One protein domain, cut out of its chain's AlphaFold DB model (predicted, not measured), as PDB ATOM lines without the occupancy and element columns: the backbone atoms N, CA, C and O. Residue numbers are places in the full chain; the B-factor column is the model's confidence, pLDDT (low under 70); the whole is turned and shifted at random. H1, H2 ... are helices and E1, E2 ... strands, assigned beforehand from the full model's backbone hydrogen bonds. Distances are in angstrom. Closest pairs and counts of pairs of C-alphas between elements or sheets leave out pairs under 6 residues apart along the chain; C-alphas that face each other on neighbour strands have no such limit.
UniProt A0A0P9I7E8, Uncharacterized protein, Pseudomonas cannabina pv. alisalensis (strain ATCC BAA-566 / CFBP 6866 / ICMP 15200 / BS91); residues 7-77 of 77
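This is residues 7 to 77 of the 77 residues of an uncharacterized protein of Pseudomonas cannabina pv. alisalensis (strain ATCC BAA-566 / CFBP 6866 / ICMP 15200 / BS91) (UniProt A0A0P9I7E8). The model is an open L: the antiparallel sheet E3-E4-E5 makes one arm, the hairpin E1-E2 the other, and helix H1 sits at the corner, with residues 34 to 39 sticking out. The 71 printed residues run E1, E2, H1, E3, E4, E5, a mixed class with under half in named elements. The whole is loose, radius of gyration of the C-alphas 14.2 A, spans 38 by 32 by 25 A.

Find C-alpha 7 at (137.566, 120.461, 153.182), where E1, residues 7 to 9, begins. Then come E2, 15 to 19, 11.6 A; H1, 25 to 32, 11.8 A; E3, 43 to 49, 19.5 A; E4, 55 to 61, 18.9 A; and E5, 69 to 72, ending at C-alpha 72 (135.130, 142.802, 154.960).

In hairpin E1-E2, N 8 and O 16 are 2.8 A apart. The C-alphas of His 19 and Ala 28, closest of E2 and H1, are 5.7 A apart. H1, with 3 of 4 O i to N i+4 pairs within hydrogen-bond range, only grazes the sheet E3-E4-E5; its closest C-alphas to E4 are Cys 25 and Pro 61, 6.1 A. E3, E4 and E5 form a meander, each strand the antiparallel neighbour of the one before: N 46 and O 58 are 2.9 A apart, N 57 and O 71 2.8 A. E1 and E2 are apart from E3, E4 and E5.

The farthest C-alphas, Asp 12 and Ala 39, are 38.5 A apart. The printed part has no cut and no long link; pLDDT is under 70 at residues 35 to 36.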
ATOM      1  N   TYR A   7     137.717 121.686 153.942       95.81
ATOM      2  CA  TYR A   7     137.566 120.461 153.182       95.81
ATOM      3  C   TYR A   7     137.617 120.694 151.677       95.81
ATOM      4  O   TYR A   7     137.311 121.778 151.188       95.81
ATOM      5  N   LEU A   8     137.985 119.641 150.955       95.06
ATOM      6  CA  LEU A   8     138.077 119.607 149.506       95.06
ATOM      7  C   LEU A   8     137.049 118.595 148.983       95.06
ATOM      8  O   LEU A   8     137.266 117.388 149.134       95.06
ATOM      9  N   PRO A   9     135.914 119.047 148.429       97.44
ATOM     10  CA  PRO A   9     134.996 118.151 147.741       97.44
ATOM     11  C   PRO A   9     135.652 117.629 146.456       97.44
ATOM     12  O   PRO A   9     136.274 118.389 145.711       97.44
ATOM     13  N   ALA A  10     135.514 116.334 146.199       97.25
ATOM     14  CA  ALA A  10     136.059 115.664 145.028       97.25
ATOM     15  C   ALA A  10     134.975 115.409 143.970       97.25
ATOM     16  O   ALA A  10     133.779 115.374 144.261       97.25
ATOM     17  N   VAL A  11     135.401 115.203 142.722       97.00
ATOM     18  CA  VAL A  11     134.492 114.991 141.577       97.00
ATOM     19  C   VAL A  11     133.684 113.693 141.664       97.00
ATOM     20  O   VAL A  11     132.658 113.570 141.004       97.00
ATOM     21  N   ASP A  12     134.124 112.737 142.482       97.31
ATOM     22  CA  ASP A  12     133.434 111.471 142.753       97.31
ATOM     23  C   ASP A  12     132.426 111.563 143.915       97.31
ATOM     24  O   ASP A  12     131.807 110.565 144.283       97.31
ATOM     25  N   GLY A  13     132.248 112.755 144.495       97.38
ATOM     26  CA  GLY A  13     131.365 113.001 145.635       97.38
ATOM     27  C   GLY A  13     131.997 112.727 147.002       97.38
ATOM     28  O   GLY A  13     131.342 112.958 148.018       97.38
ATOM     29  N   SER A  14     133.252 112.271 147.061       96.94
ATOM     30  CA  SER A  14     133.993 112.185 148.321       96.94
ATOM     31  C   SER A  14     134.436 113.570 148.817       96.94
ATOM     32  O   SER A  14     134.345 114.578 148.112       96.94
ATOM     33  N   GLN A  15     134.892 113.641 150.069       97.00
ATOM     34  CA  GLN A  15     135.344 114.883 150.690       97.00
ATOM     35  C   GLN A  15     136.609 114.633 151.510       97.00
ATOM     36  O   GLN A  15     136.588 113.872 152.477       97.00
ATOM     37  N   TYR A  16     137.693 115.327 151.168       94.50
ATOM     38  CA  TYR A  16     138.921 115.320 151.961       94.50
ATOM     39  C   TYR A  16     138.829 116.398 153.037       94.50
ATOM     40  O   TYR A  16     138.740 117.583 152.719       94.50
ATOM     41  N   ARG A  17     138.823 116.005 154.311       93.25
ATOM     42  CA  ARG A  17     138.787 116.938 155.445       93.25
ATOM     43  C   ARG A  17     140.207 117.239 155.899       93.25
ATOM     44  O   ARG A  17     140.936 116.336 156.288       93.25
ATOM     45  N   LEU A  18     140.585 118.508 155.802       91.94
ATOM     46  CA  LEU A  18     141.905 119.008 156.186       91.94
ATOM     47  C   LEU A  18     141.915 119.583 157.606       91.94
ATOM     48  O   LEU A  18     142.980 119.681 158.211       91.94
ATOM     49  N   HIS A  19     140.746 120.011 158.092       94.44
ATOM     50  CA  HIS A  19     140.537 120.561 159.428       94.44
ATOM     51  C   HIS A  19     139.042 120.526 159.776       94.44
ATOM     52  O   HIS A  19     138.206 120.864 158.933       94.44
ATOM     53  N   GLU A  20     138.703 120.156 161.004       95.31
ATOM     54  CA  GLU A  20     137.335 120.059 161.516       95.31
ATOM     55  C   GLU A  20     137.050 121.084 162.619       95.31
ATOM     56  O   GLU A  20     137.904 121.466 163.431       95.31
ATOM     57  N   LYS A  21     135.789 121.513 162.701       95.06
ATOM     58  CA  LYS A  21     135.337 122.413 163.757       95.06
ATOM     59  C   LYS A  21     135.609 121.817 165.134       95.06
ATOM     60  O   LYS A  21     135.213 120.702 165.453       95.06
ATOM     61  N   GLY A  22     136.209 122.632 165.998       95.12
ATOM     62  CA  GLY A  22     136.611 122.231 167.344       95.12
ATOM     63  C   GLY A  22     138.099 121.907 167.453       95.12
ATOM     64  O   GLY A  22     138.674 122.135 168.519       95.12
ATOM     65  N   GLU A  23     138.754 121.515 166.357       95.19
ATOM     66  CA  GLU A  23     140.198 121.282 166.335       95.19
ATOM     67  C   GLU A  23     140.988 122.582 166.575       95.19
ATOM     68  O   GLU A  23     140.453 123.696 166.576       95.19
ATOM     69  N   SER A  24     142.288 122.454 166.813       95.31
ATOM     70  CA  SER A  24     143.199 123.577 167.054       95.31
ATOM     71  C   SER A  24     143.420 124.409 165.783       95.31
ATOM     72  O   SER A  24     143.802 123.846 164.765       95.31
ATOM     73  N   CYS A  25     143.292 125.744 165.823       94.81
ATOM     74  CA  CYS A  25     143.634 126.579 164.653       94.81
ATOM     75  C   CYS A  25     145.108 126.421 164.242       94.81
ATOM     76  O   CYS A  25     145.439 126.521 163.063       94.81
ATOM     77  N   LYS A  26     145.990 126.096 165.196       92.94
ATOM     78  CA  LYS A  26     147.381 125.722 164.918       92.94
ATOM     79  C   LYS A  26     147.476 124.575 163.898       92.94
ATOM     80  O   LYS A  26     148.367 124.606 163.059       92.94
ATOM     81  N   LEU A  27     146.575 123.586 163.969       92.19
ATOM     82  CA  LEU A  27     146.557 122.435 163.059       92.19
ATOM     83  C   LEU A  27     146.243 122.875 161.628       92.19
ATOM     84  O   LEU A  27     147.022 122.570 160.735       92.19
ATOM     85  N   ALA A  28     145.191 123.679 161.437       92.25
ATOM     86  CA  ALA A  28     144.848 124.251 160.134       92.25
ATOM     87  C   ALA A  28     146.034 124.980 159.478       92.25
ATOM     88  O   ALA A  28     146.249 124.862 158.273       92.25
ATOM     89  N   VAL A  29     146.823 125.715 160.274       91.69
ATOM     90  CA  VAL A  29     148.031 126.385 159.777       91.69
ATOM     91  C   VAL A  29     149.107 125.372 159.382       91.69
ATOM     92  O   VAL A  29     149.640 125.480 158.285       91.69
ATOM     93  N   HIS A  30     149.385 124.369 160.221       88.94
ATOM     94  CA  HIS A  30     150.363 123.300 159.939       88.94
ATOM     95  C   HIS A  30     150.023 122.456 158.712       88.94
ATOM     96  O   HIS A  30     150.930 122.041 158.002       88.94
ATOM     97  N   THR A  31     148.739 122.233 158.418       87.06
ATOM     98  CA  THR A  31     148.331 121.485 157.218       87.06
ATOM     99  C   THR A  31     148.831 122.142 155.923       87.06
ATOM    100  O   THR A  31     149.088 121.445 154.946       87.06
ATOM    101  N   LEU A  32     149.003 123.470 155.909       82.94
ATOM    102  CA  LEU A  32     149.584 124.210 154.779       82.94
ATOM    103  C   LEU A  32     151.055 124.589 155.001       82.94
ATOM    104  O   LEU A  32     151.802 124.779 154.047       82.94
ATOM    105  N   PHE A  33     151.467 124.713 156.259       83.06
ATOM    106  CA  PHE A  33     152.812 125.067 156.688       83.06
ATOM    107  C   PHE A  33     153.581 123.795 157.069       83.06
ATOM    108  O   PHE A  33     153.742 123.489 158.249       83.06
ATOM    109  N   SER A  34     154.009 123.025 156.066       74.19
ATOM    110  CA  SER A  34     154.573 121.680 156.264       74.19
ATOM    111  C   SER A  34     156.086 121.555 156.020       74.19
ATOM    112  O   SER A  34     156.589 120.435 156.046       74.19
ATOM    113  N   ASP A  35     156.801 122.654 155.751       69.88
ATOM    114  CA  ASP A  35     158.230 122.656 155.375       69.88
ATOM    115  C   ASP A  35     159.078 123.597 156.264       69.88
ATOM    116  O   ASP A  35     158.528 124.366 157.055       69.88
ATOM    117  N   ASP A  36     160.408 123.537 156.150       66.44
ATOM    118  CA  ASP A  36     161.394 124.310 156.925       66.44
ATOM    119  C   ASP A  36     161.373 125.815 156.580       66.44
ATOM    120  O   ASP A  36     162.271 126.387 155.956       66.44
ATOM    121  N   TYR A  37     160.326 126.504 157.017       75.38
ATOM    122  CA  TYR A  37     160.253 127.957 156.957       75.38
ATOM    123  C   TYR A  37     161.106 128.596 158.061       75.38
ATOM    124  O   TYR A  37     161.076 128.187 159.221       75.38
ATOM    125  N   ALA A  38     161.821 129.669 157.712       80.81
ATOM    126  CA  ALA A  38     162.774 130.330 158.606       80.81
ATOM    127  C   ALA A  38     162.163 130.820 159.934       80.81
ATOM    128  O   ALA A  38     162.763 130.643 160.992       80.81
ATOM    129  N   ALA A  39     160.987 131.456 159.888       85.88
ATOM    130  CA  ALA A  39     160.307 131.992 161.064       85.88
ATOM    131  C   ALA A  39     158.905 131.380 161.207       85.88
ATOM    132  O   ALA A  39     158.203 131.234 160.202       85.88
ATOM    133  N   PRO A  40     158.464 131.054 162.438       83.88
ATOM    134  CA  PRO A  40     157.137 130.503 162.655       83.88
ATOM    135  C   PRO A  40     156.048 131.542 162.323       83.88
ATOM    136  O   PRO A  40     156.195 132.718 162.669       83.88
ATOM    137  N   PRO A  41     154.934 131.133 161.693       89.44
ATOM    138  CA  PRO A  41     153.831 132.022 161.378       89.44
ATOM    139  C   PRO A  41     153.084 132.397 162.657       89.44
ATOM    140  O   PRO A  41     152.953 131.602 163.586       89.44
ATOM    141  N   ILE A  42     152.536 133.608 162.679       93.44
ATOM    142  CA  ILE A  42     151.653 134.068 163.761       93.44
ATOM    143  C   ILE A  42     150.170 133.845 163.432       93.44
ATOM    144  O   ILE A  42     149.336 133.742 164.331       93.44
ATOM    145  N   HIS A  43     149.830 133.764 162.146       95.06
ATOM    146  CA  HIS A  43     148.502 133.441 161.634       95.06
ATOM    147  C   HIS A  43     148.584 133.155 160.129       95.06
ATOM    148  O   HIS A  43     149.559 133.510 159.468       95.06
ATOM    149  N   MET A  44     147.532 132.549 159.593       94.69
ATOM    150  CA  MET A  44     147.267 132.435 158.162       94.69
ATOM    151  C   MET A  44     146.209 133.461 157.754       94.69
ATOM    152  O   MET A  44     145.259 133.697 158.501       94.69
ATOM    153  N   VAL A  45     146.367 134.059 156.572       96.69
ATOM    154  CA  VAL A  45     145.371 134.954 155.968       96.69
ATOM    155  C   VAL A  45     144.944 134.381 154.626       96.69
ATOM    156  O   VAL A  45     145.786 134.143 153.766       96.69
ATOM    157  N   ILE A  46     143.639 134.199 154.444       96.25
ATOM    158  CA  ILE A  46     143.025 133.948 153.139       96.25
ATOM    159  C   ILE A  46     142.357 135.253 152.719       96.25
ATOM    160  O   ILE A  46     141.435 135.715 153.390       96.25
ATOM    161  N   GLU A  47     142.842 135.863 151.643       98.06
ATOM    162  CA  GLU A  47     142.308 137.110 151.098       98.06
ATOM    163  C   GLU A  47     141.611 136.844 149.764       98.06
ATOM    164  O   GLU A  47     142.162 136.176 148.890       98.06
ATOM    165  N   VAL A  48     140.392 137.359 149.622       98.19
ATOM    166  CA  VAL A  48     139.567 137.221 148.422       98.19
ATOM    167  C   VAL A  48     139.059 138.598 148.014       98.19
ATOM    168  O   VAL A  48     138.390 139.272 148.798       98.19
ATOM    169  N   THR A  49     139.341 139.004 146.779       98.06
ATOM    170  CA  THR A  49     138.701 140.165 146.150       98.06
ATOM    171  C   THR A  49     137.447 139.700 145.422       98.06
ATOM    172  O   THR A  49     137.521 138.830 144.558       98.06
ATOM    173  N   THR A  50     136.290 140.246 145.788       97.19
ATOM    174  CA  THR A  50     135.014 139.918 145.144       97.19
ATOM    175  C   THR A  50     134.862 140.647 143.807       97.19
ATOM    176  O   THR A  50     135.508 141.666 143.573       97.19
ATOM    177  N   ASP A  51     133.919 140.205 142.970       98.06
ATOM    178  CA  ASP A  51     133.575 140.893 141.711       98.06
ATOM    179  C   ASP A  51     133.094 142.340 141.925       98.06
ATOM    180  O   ASP A  51     133.205 143.182 141.038       98.06
ATOM    181  N   SER A  52     132.581 142.655 143.121       96.62
ATOM    182  CA  SER A  52     132.200 144.019 143.506       96.62
ATOM    183  C   SER A  52     133.384 144.873 143.982       96.62
ATOM    184  O   SER A  52     133.169 145.994 144.436       96.62
ATOM    185  N   GLY A  53     134.606 144.335 143.967       97.50
ATOM    186  CA  GLY A  53     135.828 144.993 144.433       97.50
ATOM    187  C   GLY A  53     136.032 144.998 145.951       97.50
ATOM    188  O   GLY A  53     136.982 145.622 146.418       97.50
ATOM    189  N   LYS A  54     135.178 144.318 146.730       97.38
ATOM    190  CA  LYS A  54     135.350 144.227 148.190       97.38
ATOM    191  C   LYS A  54     136.449 143.235 148.536       97.38
ATOM    192  O   LYS A  54     136.617 142.233 147.842       97.38
ATOM    193  N   VAL A  55     137.147 143.472 149.641       98.31
ATOM    194  CA  VAL A  55     138.195 142.574 150.137       98.31
ATOM    195  C   VAL A  55     137.692 141.822 151.361       98.31
ATOM    196  O   VAL A  55     137.463 142.407 152.419       98.31
ATOM    197  N   VAL A  56     137.560 140.504 151.227       98.25
ATOM    198  CA  VAL A  56     137.256 139.591 152.330       98.25
ATOM    199  C   VAL A  56     138.558 138.976 152.825       98.25
ATOM    200  O   VAL A  56     139.287 138.366 152.046       98.25
ATOM    201  N   LYS A  57     138.851 139.104 154.121       98.31
ATOM    202  CA  LYS A  57     139.985 138.430 154.765       98.31
ATOM    203  C   LYS A  57     139.484 137.450 155.811       98.31
ATOM    204  O   LYS A  57     138.788 137.852 156.740       98.31
ATOM    205  N   VAL A  58     139.896 136.195 155.706       97.50
ATOM    206  CA  VAL A  58     139.763 135.201 156.773       97.50
ATOM    207  C   VAL A  58     141.116 135.073 157.457       97.50
ATOM    208  O   VAL A  58     142.109 134.743 156.814       97.50
ATOM    209  N   ILE A  59     141.168 135.356 158.756       97.38
ATOM    210  CA  ILE A  59     142.392 135.319 159.560       97.38
ATOM    211  C   ILE A  59     142.292 134.144 160.528       97.38
ATOM    212  O   ILE A  59     141.409 134.129 161.388       97.38
ATOM    213  N   ILE A  60     143.205 133.182 160.407       96.94
ATOM    214  CA  ILE A  60     143.261 131.964 161.221       96.94
ATOM    215  C   ILE A  60     144.497 132.054 162.127       96.94
ATOM    216  O   ILE A  60     145.620 131.989 161.623       96.94
ATOM    217  N   PRO A  61     144.337 132.235 163.449       96.44
ATOM    218  CA  PRO A  61     145.472 132.424 164.347       96.44
ATOM    219  C   PRO A  61     146.298 131.142 164.495       96.44
ATOM    220  O   PRO A  61     145.745 130.044 164.569       96.44
ATOM    221  N   TYR A  62     147.620 131.280 164.627       94.44
ATOM    222  CA  TYR A  62     148.497 130.171 165.009       94.44
ATOM    223  C   TYR A  62     148.403 129.913 166.523       94.44
ATOM    224  O   TYR A  62     149.334 130.148 167.288       94.44
ATOM    225  N   ASP A  63     147.228 129.469 166.966       93.62
ATOM    226  CA  ASP A  63     146.867 129.342 168.379       93.62
ATOM    227  C   ASP A  63     146.025 128.075 168.614       93.62
ATOM    228  O   ASP A  63     145.214 127.675 167.773       93.62
ATOM    229  N   GLN A  64     146.217 127.414 169.759       92.44
ATOM    230  CA  GLN A  64     145.464 126.201 170.115       92.44
ATOM    231  C   GLN A  64     143.995 126.487 170.478       92.44
ATOM    232  O   GLN A  64     143.091 125.686 170.218       92.44
ATOM    233  N   ASN A  65     143.746 127.650 171.066       93.06
ATOM    234  CA  ASN A  65     142.465 128.094 171.593       93.06
ATOM    235  C   ASN A  65     141.821 129.218 170.776       93.06
ATOM    236  O   ASN A  65     140.632 129.479 170.961       93.06
ATOM    237  N   GLY A  66     142.568 129.828 169.856       93.38
ATOM    238  CA  GLY A  66     142.105 130.882 168.969       93.38
ATOM    239  C   GLY A  66     140.954 130.457 168.056       93.38
ATOM    240  O   GLY A  66     140.709 129.272 167.806       93.38
ATOM    241  N   LYS A  67     140.246 131.468 167.555       96.50
ATOM    242  CA  LYS A  67     139.164 131.342 166.576       96.50
ATOM    243  C   LYS A  67     139.537 132.114 165.319       96.50
ATOM    244  O   LYS A  67     140.184 133.157 165.411       96.50
ATOM    245  N   ALA A  68     139.111 131.609 164.170       96.88
ATOM    246  CA  ALA A  68     139.199 132.349 162.928       96.88
ATOM    247  C   ALA A  68     138.278 133.577 162.987       96.88
ATOM    248  O   ALA A  68     137.188 133.520 163.568       96.88
ATOM    249  N   SER A  69     138.718 134.673 162.375       97.19
ATOM    250  CA  SER A  69     137.949 135.915 162.245       97.19
ATOM    251  C   SER A  69     137.808 136.302 160.780       97.19
ATOM    252  O   SER A  69     138.670 135.970 159.964       97.19
ATOM    253  N   VAL A  70     136.720 136.994 160.452       97.81
ATOM    254  CA  VAL A  70     136.441 137.475 159.100       97.81
ATOM    255  C   VAL A  70     136.434 138.995 159.114       97.81
ATOM    256  O   VAL A  70     135.909 139.616 160.039       97.81
ATOM    257  N   ARG A  71     137.033 139.595 158.086       98.00
ATOM    258  CA  ARG A  71     136.936 141.027 157.819       98.00
ATOM    259  C   ARG A  71     136.429 141.280 156.413       98.00
ATOM    260  O   ARG A  71     136.857 140.591 155.491       98.00
ATOM    261  N   ILE A  72     135.580 142.286 156.256       97.81
ATOM    262  CA  ILE A  72     135.130 142.802 154.960       97.81
ATOM    263  C   ILE A  72     135.540 144.271 154.901       97.81
ATOM    264  O   ILE A  72     135.179 145.039 155.783       97.81
ATOM    265  N   ASP A  73     136.356 144.642 153.914       96.75
ATOM    266  CA  ASP A  73     136.891 146.004 153.747       96.75
ATOM    267  C   ASP A  73     137.566 146.560 155.020       96.75
ATOM    268  O   ASP A  73     137.566 147.754 155.302       96.75
ATOM    269  N   GLY A  74     138.178 145.663 155.802       94.94
ATOM    270  CA  GLY A  74     138.862 145.985 157.057       94.94
ATOM    271  C   GLY A  74     137.976 145.948 158.306       94.94
ATOM    272  O   GLY A  74     138.519 145.885 159.411       94.94
ATOM    273  N   GLU A  75     136.654 145.895 158.158       96.50
ATOM    274  CA  GLU A  75     135.703 145.814 159.269       96.50
ATOM    275  C   GLU A  75     135.490 144.365 159.712       96.50
ATOM    276  O   GLU A  75     135.363 143.469 158.881       96.50
ATOM    277  N   THR A  76     135.468 144.121 161.027       94.75
ATOM    278  CA  THR A  76     135.201 142.781 161.582       94.75
ATOM    279  C   THR A  76     133.711 142.470 161.501       94.75
ATOM    280  O   THR A  76     132.901 143.325 161.853       94.75
ATOM    281  N   VAL A  77     133.375 141.247 161.082       90.56
ATOM    282  CA  VAL A  77     131.997 140.730 161.001       90.56
ATOM    283  C   VAL A  77     131.762 139.650 162.048       90.56
ATOM    284  O   VAL A  77     132.690 138.835 162.267       90.56
TER     285      VAL A  77